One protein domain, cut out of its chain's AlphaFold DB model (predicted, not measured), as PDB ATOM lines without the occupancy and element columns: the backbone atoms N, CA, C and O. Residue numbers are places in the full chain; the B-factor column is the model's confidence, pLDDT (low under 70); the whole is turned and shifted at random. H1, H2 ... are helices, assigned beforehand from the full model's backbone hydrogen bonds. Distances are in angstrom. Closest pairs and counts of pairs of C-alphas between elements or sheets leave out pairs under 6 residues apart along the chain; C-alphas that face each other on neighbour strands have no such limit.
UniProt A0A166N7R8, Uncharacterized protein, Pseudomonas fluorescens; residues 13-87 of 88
ATOM      1  N   SER A  13     180.144 162.684 146.502       58.03
ATOM      2  CA  SER A  13     179.646 163.973 146.963       58.03
ATOM      3  C   SER A  13     179.979 164.092 148.434       58.03
ATOM      4  O   SER A  13     179.876 163.118 149.181       58.03
ATOM      5  N   ARG A  14     180.297 165.313 148.870       59.19
ATOM      6  CA  ARG A  14     180.552 165.636 150.279       59.19
ATOM      7  C   ARG A  14     179.409 165.188 151.210       59.19
ATOM      8  O   ARG A  14     179.647 164.992 152.392       59.19
ATOM      9  N   PHE A  15     178.198 165.002 150.668       59.84
ATOM     10  CA  PHE A  15     177.007 164.547 151.392       59.84
ATOM     11  C   PHE A  15     176.660 163.061 151.213       59.84
ATOM     12  O   PHE A  15     175.868 162.543 151.992       59.84
ATOM     13  N   ARG A  16     177.188 162.376 150.187       60.97
ATOM     14  CA  ARG A  16     176.833 160.972 149.873       60.97
ATOM     15  C   ARG A  16     177.973 159.972 150.076       60.97
ATOM     16  O   ARG A  16     177.736 158.778 149.967       60.97
ATOM     17  N   GLY A  17     179.184 160.439 150.382       67.44
ATOM     18  CA  GLY A  17     180.353 159.566 150.475       67.44
ATOM     19  C   GLY A  17     180.788 159.036 149.108       67.44
ATOM     20  O   GLY A  17     180.415 159.594 148.072       67.44
ATOM     21  N   ILE A  18     181.620 157.993 149.119       72.69
ATOM     22  CA  ILE A  18     182.149 157.338 147.917       72.69
ATOM     23  C   ILE A  18     181.157 156.257 147.473       72.69
ATOM     24  O   ILE A  18     180.758 155.417 148.278       72.69
ATOM     25  N   MET A  19     180.764 156.288 146.199       76.56
ATOM     26  CA  MET A  19     179.970 155.233 145.564       76.56
ATOM     27  C   MET A  19     180.635 153.860 145.726       76.56
ATOM     28  O   MET A  19     181.862 153.749 145.671       76.56
ATOM     29  N   SER A  20     179.835 152.805 145.907       79.81
ATOM     30  CA  SER A  20     180.389 151.455 145.976       79.81
ATOM     31  C   SER A  20     181.101 151.103 144.665       79.81
ATOM     32  O   SER A  20     180.744 151.576 143.583       79.81
ATOM     33  N   ARG A  21     182.133 150.259 144.748       77.56
ATOM     34  CA  ARG A  21     182.885 149.832 143.558       77.56
ATOM     35  C   ARG A  21     181.991 149.128 142.534       77.56
ATOM     36  O   ARG A  21     182.249 149.246 141.340       77.56
ATOM     37  N   GLU A  22     180.991 148.386 143.004       83.12
ATOM     38  CA  GLU A  22     180.073 147.650 142.137       83.12
ATOM     39  C   GLU A  22     179.134 148.606 141.401       83.12
ATOM     40  O   GLU A  22     179.083 148.571 140.175       83.12
ATOM     41  N   ASP A  23     178.507 149.544 142.115       80.88
ATOM     42  CA  ASP A  23     177.634 150.551 141.498       80.88
ATOM     43  C   ASP A  23     178.400 151.404 140.478       80.88
ATOM     44  O   ASP A  23     177.915 151.649 139.375       80.88
ATOM     45  N   TYR A  24     179.640 151.787 140.807       80.12
ATOM     46  CA  TYR A  24     180.509 152.515 139.884       80.12
ATOM     47  C   TYR A  24     180.773 151.721 138.602       80.12
ATOM     48  O   TYR A  24     180.684 152.272 137.508       80.12
ATOM     49  N   ARG A  25     181.081 150.423 138.710       81.31
ATOM     50  CA  ARG A  25     181.314 149.574 137.532       81.31
ATOM     51  C   ARG A  25     180.076 149.470 136.658       81.31
ATOM     52  O   ARG A  25     180.206 149.598 135.447       81.31
ATOM     53  N   GLN A  26     178.902 149.288 137.257       83.75
ATOM     54  CA  GLN A  26     177.645 149.218 136.512       83.75
ATOM     55  C   GLN A  26     177.351 150.538 135.780       83.75
ATOM     56  O   GLN A  26     176.991 150.528 134.603       83.75
ATOM     57  N   GLU A  27     177.564 151.688 136.432       82.62
ATOM     58  CA  GLU A  27     177.417 152.997 135.782       82.62
ATOM     59  C   GLU A  27     178.430 153.211 134.651       82.62
ATOM     60  O   GLU A  27     178.078 153.781 133.614       82.62
ATOM     61  N   VAL A  28     179.677 152.767 134.834       82.12
ATOM     62  CA  VAL A  28     180.716 152.851 133.800       82.12
ATOM     63  C   VAL A  28     180.369 151.966 132.611       82.12
ATOM     64  O   VAL A  28     180.365 152.485 131.503       82.12
ATOM     65  N   MET A  29     180.007 150.699 132.824       84.38
ATOM     66  CA  MET A  29     179.630 149.777 131.744       84.38
ATOM     67  C   MET A  29     178.467 150.335 130.922       84.38
ATOM     68  O   MET A  29     178.567 150.464 129.708       84.38
ATOM     69  N   LYS A  30     177.405 150.802 131.590       84.81
ATOM     70  CA  LYS A  30     176.273 151.433 130.904       84.81
ATOM     71  C   LYS A  30     176.700 152.656 130.087       84.81
ATOM     72  O   LYS A  30     176.217 152.877 128.980       84.81
ATOM     73  N   ARG A  31     177.594 153.478 130.639       81.62
ATOM     74  CA  ARG A  31     178.104 154.665 129.951       81.62
ATOM     75  C   ARG A  31     178.992 154.297 128.760       81.62
ATOM     76  O   ARG A  31     178.969 155.021 127.770       81.62
ATOM     77  N   GLU A  32     179.790 153.241 128.867       83.25
ATOM     78  CA  GLU A  32     180.610 152.725 127.769       83.25
ATOM     79  C   GLU A  32     179.725 152.277 126.605       83.25
ATOM     80  O   GLU A  32     179.961 152.720 125.481       83.25
ATOM     81  N   ASP A  33     178.659 151.525 126.889       88.31
ATOM     82  CA  ASP A  33     177.680 151.097 125.885       88.31
ATOM     83  C   ASP A  33     176.999 152.300 125.210       88.31
ATOM     84  O   ASP A  33     176.976 152.404 123.986       88.31
ATOM     85  N   GLU A  34     176.515 153.273 125.992       86.25
ATOM     86  CA  GLU A  34     175.899 154.500 125.461       86.25
ATOM     87  C   GLU A  34     176.856 155.288 124.547       86.25
ATOM     88  O   GLU A  34     176.451 155.807 123.505       86.25
ATOM     89  N   ILE A  35     178.132 155.397 124.928       86.81
ATOM     90  CA  ILE A  35     179.149 156.078 124.117       86.81
ATOM     91  C   ILE A  35     179.414 155.298 122.830       86.81
ATOM     92  O   ILE A  35     179.562 155.909 121.770       86.81
ATOM     93  N   TYR A  36     179.484 153.972 122.910       87.19
ATOM     94  CA  TYR A  36     179.725 153.124 121.752       87.19
ATOM     95  C   TYR A  36     178.596 153.238 120.722       87.19
ATOM     96  O   TYR A  36     178.869 153.479 119.546       87.19
ATOM     97  N   GLU A  37     177.340 153.185 121.162       92.06
ATOM     98  CA  GLU A  37     176.172 153.379 120.295       92.06
ATOM     99  C   GLU A  37     176.193 154.744 119.588       92.06
ATOM    100  O   GLU A  37     175.954 154.841 118.382       92.06
ATOM    101  N   LEU A  38     176.572 155.817 120.294       89.31
ATOM    102  CA  LEU A  38     176.738 157.139 119.678       89.31
ATOM    103  C   LEU A  38     177.837 157.152 118.606       89.31
ATOM    104  O   LEU A  38     177.674 157.788 117.563       89.31
ATOM    105  N   CYS A  39     178.946 156.446 118.834       89.25
ATOM    106  CA  CYS A  39     180.006 156.305 117.837       89.25
ATOM    107  C   CYS A  39     179.515 155.570 116.581       89.25
ATOM    108  O   CYS A  39     179.868 155.985 115.477       89.25
ATOM    109  N   LEU A  40     178.682 154.534 116.725       93.75
ATOM    110  CA  LEU A  40     178.087 153.829 115.584       93.75
ATOM    111  C   LEU A  40     177.172 154.743 114.763       93.75
ATOM    112  O   LEU A  40     177.238 154.746 113.531       93.75
ATOM    113  N   VAL A  41     176.361 155.569 115.429       93.44
ATOM    114  CA  VAL A  41     175.531 156.573 114.749       93.44
ATOM    115  C   VAL A  41     176.409 157.550 113.970       93.44
ATOM    116  O   VAL A  41     176.162 157.767 112.784       93.44
ATOM    117  N   LEU A  42     177.466 158.090 114.581       92.25
ATOM    118  CA  LEU A  42     178.386 159.009 113.901       92.25
ATOM    119  C   LEU A  42     179.091 158.354 112.704       92.25
ATOM    120  O   LEU A  42     179.220 158.987 111.656       92.25
ATOM    121  N   ASP A  43     179.497 157.087 112.818       93.00
ATOM    122  CA  ASP A  43     180.098 156.355 111.698       93.00
ATOM    123  C   ASP A  43     179.097 156.141 110.551       93.00
ATOM    124  O   ASP A  43     179.453 156.281 109.380       93.00
ATOM    125  N   SER A  44     177.818 155.909 110.869       93.19
ATOM    126  CA  SER A  44     176.761 155.830 109.854       93.19
ATOM    127  C   SER A  44     176.524 157.176 109.156       93.19
ATOM    128  O   SER A  44     176.419 157.226 107.926       93.19
ATOM    129  N   MET A  45     176.528 158.285 109.909       93.44
ATOM    130  CA  MET A  45     176.352 159.637 109.370       93.44
ATOM    131  C   MET A  45     177.435 159.987 108.351       93.44
ATOM    132  O   MET A  45     177.124 160.604 107.337       93.44
ATOM    133  N   ARG A  46     178.675 159.526 108.561       91.50
ATOM    134  CA  ARG A  46     179.793 159.714 107.623       91.50
ATOM    135  C   ARG A  46     179.481 159.206 106.210       91.50
ATOM    136  O   ARG A  46     179.965 159.785 105.242       91.50
ATOM    137  N   ILE A  47     178.705 158.129 106.080       93.81
ATOM    138  CA  ILE A  47     178.433 157.453 104.798       93.81
ATOM    139  C   ILE A  47     177.204 158.054 104.092       93.81
ATOM    140  O   ILE A  47     177.104 158.025 102.861       93.81
ATOM    141  N   ILE A  48     176.267 158.623 104.852       93.75
ATOM    142  CA  ILE A  48     175.019 159.186 104.330       93.75
ATOM    143  C   ILE A  48     175.302 160.509 103.605       93.75
ATOM    144  O   ILE A  48     175.802 161.455 104.200       93.75
ATOM    145  N   LYS A  49     174.943 160.604 102.319       91.31
ATOM    146  CA  LYS A  49     175.207 161.790 101.475       91.31
ATOM    147  C   LYS A  49     174.170 162.912 101.598       91.31
ATOM    148  O   LYS A  49     174.228 163.875 100.839       91.31
ATOM    149  N   ASP A  50     173.212 162.781 102.512       96.62
ATOM    150  CA  ASP A  50     172.233 163.832 102.767       96.62
ATOM    151  C   ASP A  50     172.931 165.103 103.307       96.62
ATOM    152  O   ASP A  50     173.688 165.013 104.281       96.62
ATOM    153  N   PRO A  51     172.703 166.288 102.705       94.81
ATOM    154  CA  PRO A  51     173.390 167.515 103.102       94.81
ATOM    155  C   PRO A  51     173.129 167.953 104.548       94.81
ATOM    156  O   PRO A  51     174.031 168.493 105.190       94.81
ATOM    157  N   ALA A  52     171.923 167.727 105.078       94.94
ATOM    158  CA  ALA A  52     171.593 168.105 106.449       94.94
ATOM    159  C   ALA A  52     172.300 167.183 107.453       94.94
ATOM    160  O   ALA A  52     172.864 167.661 108.440       94.94
ATOM    161  N   ILE A  53     172.349 165.880 107.161       93.12
ATOM    162  CA  ILE A  53     173.064 164.891 107.980       93.12
ATOM    163  C   ILE A  53     174.573 165.168 107.988       93.12
ATOM    164  O   ILE A  53     175.188 165.150 109.054       93.12
ATOM    165  N   GLN A  54     175.168 165.499 106.839       95.81
ATOM    166  CA  GLN A  54     176.591 165.854 106.751       95.81
ATOM    167  C   GLN A  54     176.921 167.162 107.479       95.81
ATOM    168  O   GLN A  54     177.948 167.258 108.150       95.81
ATOM    169  N   SER A  55     176.043 168.167 107.394       94.56
ATOM    170  CA  SER A  55     176.210 169.415 108.146       94.56
ATOM    171  C   SER A  55     176.225 169.163 109.655       94.56
ATOM    172  O   SER A  55     177.129 169.634 110.345       94.56
ATOM    173  N   LEU A  56     175.278 168.363 110.156       93.75
ATOM    174  CA  LEU A  56     175.216 167.992 111.568       93.75
ATOM    175  C   LEU A  56     176.437 167.168 112.004       93.75
ATOM    176  O   LEU A  56     177.001 167.430 113.062       93.75
ATOM    177  N   TYR A  57     176.869 166.203 111.188       93.75
ATOM    178  CA  TYR A  57     178.061 165.394 111.455       93.75
ATOM    179  C   TYR A  57     179.304 166.268 111.665       93.75
ATOM    180  O   TYR A  57     179.990 166.128 112.677       93.75
ATOM    181  N   ASN A  58     179.546 167.223 110.763       92.75
ATOM    182  CA  ASN A  58     180.691 168.129 110.860       92.75
ATOM    183  C   ASN A  58     180.615 169.018 112.109       92.75
ATOM    184  O   ASN A  58     181.586 169.092 112.854       92.75
ATOM    185  N   GLN A  59     179.445 169.594 112.417       92.12
ATOM    186  CA  GLN A  59     179.259 170.404 113.631       92.12
ATOM    187  C   GLN A  59     179.570 169.623 114.917       92.12
ATOM    188  O   GLN A  59     180.156 170.171 115.853       92.12
ATOM    189  N   ILE A  60     179.191 168.342 114.978       90.19
ATOM    190  CA  ILE A  60     179.484 167.485 116.135       90.19
ATOM    191  C   ILE A  60     180.992 167.228 116.260       90.19
ATOM    192  O   ILE A  60     181.526 167.243 117.374       90.19
ATOM    193  N   LEU A  61     181.690 167.001 115.143       89.06
ATOM    194  CA  LEU A  61     183.140 166.797 115.145       89.06
ATOM    195  C   LEU A  61     183.907 168.060 115.543       89.06
ATOM    196  O   LEU A  61     184.813 167.964 116.375       89.06
ATOM    197  N   ASP A  62     183.512 169.217 115.017       88.56
ATOM    198  CA  ASP A  62     184.116 170.512 115.346       88.56
ATOM    199  C   ASP A  62     183.957 170.811 116.841       88.56
ATOM    200  O   ASP A  62     184.935 171.061 117.548       88.56
ATOM    201  N   PHE A  63     182.744 170.641 117.376       83.00
ATOM    202  CA  PHE A  63     182.494 170.803 118.809       83.00
ATOM    203  C   PHE A  63     183.357 169.862 119.665       83.00
ATOM    204  O   PHE A  63     183.874 170.256 120.712       83.00
ATOM    205  N   ARG A  64     183.531 168.602 119.243       79.88
ATOM    206  CA  ARG A  64     184.392 167.646 119.955       79.88
ATOM    207  C   ARG A  64     185.852 168.100 119.956       79.88
ATOM    208  O   ARG A  64     186.523 167.936 120.977       79.88
ATOM    209  N   HIS A  65     186.336 168.629 118.836       79.31
ATOM    210  CA  HIS A  65     187.695 169.142 118.719       79.31
ATOM    211  C   HIS A  65     187.935 170.286 119.715       79.31
ATOM    212  O   HIS A  65     188.830 170.175 120.556       79.31
ATOM    213  N   ASP A  66     187.043 171.277 119.748       76.00
ATOM    214  CA  ASP A  66     187.115 172.431 120.657       76.00
ATOM    215  C   ASP A  66     187.083 172.043 122.151       76.00
ATOM    216  O   ASP A  66     187.718 172.666 123.010       76.00
ATOM    217  N   GLN A  67     186.342 170.988 122.505       68.69
ATOM    218  CA  GLN A  67     186.264 170.507 123.891       68.69
ATOM    219  C   GLN A  67     187.517 169.735 124.332       68.69
ATOM    220  O   GLN A  67     187.836 169.713 125.526       68.69
ATOM    221  N   SER A  68     188.239 169.107 123.400       63.81
ATOM    222  CA  SER A  68     189.422 168.298 123.723       63.81
ATOM    223  C   SER A  68     190.572 169.132 124.314       63.81
ATOM    224  O   SER A  68     191.296 168.649 125.193       63.81
ATOM    225  N   GLU A  69     190.668 170.407 123.931       59.19
ATOM    226  CA  GLU A  69     191.722 171.324 124.377       59.19
ATOM    227  C   GLU A  69     191.458 171.974 125.748       59.19
ATOM    228  O   GLU A  69     192.399 172.310 126.470       59.19
ATOM    229  N   SER A  70     190.195 172.145 126.152       56.31
ATOM    230  CA  SER A  70     189.839 173.067 127.246       56.31
ATOM    231  C   SER A  70     189.533 172.398 128.597       56.31
ATOM    232  O   SER A  70     189.778 172.993 129.650       56.31
ATOM    233  N   GLY A  71     189.023 171.160 128.611       56.16
ATOM    234  CA  GLY A  71     188.579 170.484 129.845       56.16
ATOM    235  C   GLY A  71     189.580 169.500 130.467       56.16
ATOM    236  O   GLY A  71     189.576 169.288 131.682       56.16
ATOM    237  N   SER A  72     190.445 168.903 129.648       59.38
ATOM    238  CA  SER A  72     191.310 167.776 130.022       59.38
ATOM    239  C   SER A  72     192.476 168.188 130.932       59.38
ATOM    240  O   SER A  72     192.774 167.507 131.913       59.38
ATOM    241  N   ARG A  73     193.092 169.344 130.672       61.72
ATOM    242  CA  ARG A  73     194.305 169.809 131.366       61.72
ATOM    243  C   ARG A  73     194.113 170.017 132.871       61.72
ATOM    244  O   ARG A  73     194.890 169.495 133.661       61.72
ATOM    245  N   PHE A  74     193.059 170.735 133.263       62.28
ATOM    246  CA  PHE A  74     192.741 170.985 134.676       62.28
ATOM    247  C   PHE A  74     192.467 169.679 135.433       62.28
ATOM    248  O   PHE A  74     192.875 169.511 136.578       62.28
ATOM    249  N   TYR A  75     191.791 168.736 134.778       61.69
ATOM    250  CA  TYR A  75     191.468 167.447 135.364       61.69
ATOM    251  C   TYR A  75     192.721 166.604 135.650       61.69
ATOM    252  O   TYR A  75     192.917 166.156 136.782       61.69
ATOM    253  N   TYR A  76     193.594 166.431 134.654       60.91
ATOM    254  CA  TYR A  76     194.843 165.686 134.833       60.91
ATOM    255  C   TYR A  76     195.777 166.350 135.851       60.91
ATOM    256  O   TYR A  76     196.471 165.650 136.585       60.91
ATOM    257  N   GLU A  77     195.743 167.680 135.958       65.19
ATOM    258  CA  GLU A  77     196.477 168.429 136.979       65.19
ATOM    259  C   GLU A  77     195.946 168.186 138.401       65.19
ATOM    260  O   GLU A  77     196.724 168.096 139.348       65.19
ATOM    261  N   CYS A  78     194.631 168.042 138.592       65.19
ATOM    262  CA  CYS A  78     194.091 167.638 139.891       65.19
ATOM    263  C   CYS A  78     194.469 166.192 140.238       65.19
ATOM    264  O   CYS A  78     194.844 165.927 141.376       65.19
ATOM    265  N   CYS A  79     194.406 165.267 139.275       62.66
ATOM    266  CA  CYS A  79     194.776 163.869 139.504       62.66
ATOM    267  C   CYS A  79     196.261 163.692 139.831       62.66
ATOM    268  O   CYS A  79     196.580 162.914 140.723       62.66
ATOM    269  N   SER A  80     197.162 164.431 139.176       64.06
ATOM    270  CA  SER A  80     198.594 164.369 139.498       64.06
ATOM    271  C   SER A  80     198.910 164.884 140.906       64.06
ATOM    272  O   SER A  80     199.861 164.424 141.527       64.06
ATOM    273  N   ARG A  81     198.099 165.803 141.444       67.25
ATOM    274  CA  ARG A  81     198.223 166.307 142.824       67.25
ATOM    275  C   ARG A  81     197.611 165.378 143.877       67.25
ATOM    276  O   ARG A  81     197.878 165.565 145.058       67.25
ATOM    277  N   LEU A  82     196.795 164.408 143.465       65.38
ATOM    278  CA  LEU A  82     196.214 163.375 144.327       65.38
ATOM    279  C   LEU A  82     197.077 162.099 144.364       65.38
ATOM    280  O   LEU A  82     196.571 161.047 144.748       65.38
ATOM    281  N   ASP A  83     198.349 162.182 143.949       61.34
ATOM    282  CA  ASP A  83     199.277 161.051 143.943       61.34
ATOM    283  C   ASP A  83     199.294 160.364 145.320       61.34
ATOM    284  O   ASP A  83     199.590 160.973 146.351       61.34
ATOM    285  N   LEU A  84     198.921 159.084 145.318       55.69
ATOM    286  CA  LEU A  84     198.671 158.268 146.509       55.69
ATOM    287  C   LEU A  84     199.924 158.101 147.377       55.69
ATOM    288  O   LEU A  84     199.807 157.830 148.567       55.69
ATOM    289  N   LYS A  85     201.107 158.352 146.804       57.97
ATOM    290  CA  LYS A  85     202.394 158.381 147.511       57.97
ATOM    291  C   LYS A  85     202.500 159.464 148.586       57.97
ATOM    292  O   LYS A  85     203.429 159.429 149.379       57.97
ATOM    293  N   LEU A  86     201.602 160.451 148.590       52.22
ATOM    294  CA  LEU A  86     201.552 161.496 149.619       52.22
ATOM    295  C   LEU A  86     200.795 161.064 150.888       52.22
ATOM    296  O   LEU A  86     200.784 161.820 151.858       52.22
ATOM    297  N   PHE A  87     200.140 159.899 150.874       55.88
ATOM    298  CA  PHE A  87     199.287 159.407 151.963       55.88
ATOM    299  C   PHE A  87     199.734 158.048 152.544       55.88
ATOM    300  O   PHE A  87     198.995 157.476 153.346       55.88
TER     301      PHE A  87
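Overview. This is residues 13 to 87 of the 88 residues of an uncharacterized protein of Pseudomonas fluorescens (UniProt A0A166N7R8). A long helix, H1, and a second, H2, form a helical hairpin open as a V, touching near the turn; the short H3 follows H2 and lengthens its arm. The two arms spread apart away from the turn. The printed part has 75 residues with three named helices, in the order H1, H2, H3, and no named strand: all helix. It is extended, with a radius of gyration of the C-alphas of 18.2 A, and spans 56 by 28 by 23 A.

Arrangement. H1, residues 21 to 47, touches H2, residues 51 to 70, with residues 42 to 46 alone, and H2 with 53 to 57 alone. Their closest C-alphas, of Met 45 and Ile 53, are 6.4 A apart. This hairpin has a steep tilt of 44 degrees, opposite ways. H3, residues 72 to 81, is apart from H1 and meets H2 only through their link. In H3 every O i to N i+4 pair is within hydrogen-bond range; H1 has 22 of 23, H2 14 of 16.

Along the chain. H1 measures 39.8 A from C-alpha 21 at (182.885, 149.832, 143.558), H2 29.7 A, and H3 14.6 A to C-alpha 81 at (198.223, 166.307, 142.824).

Size, cuts and confidence. The C-alphas farthest apart, of Asp 50 and Phe 87, are 56.3 A apart. Both links are tight. The printed part has no cut. pLDDT is under 70 in residues 13 to 17 and 67 to 87.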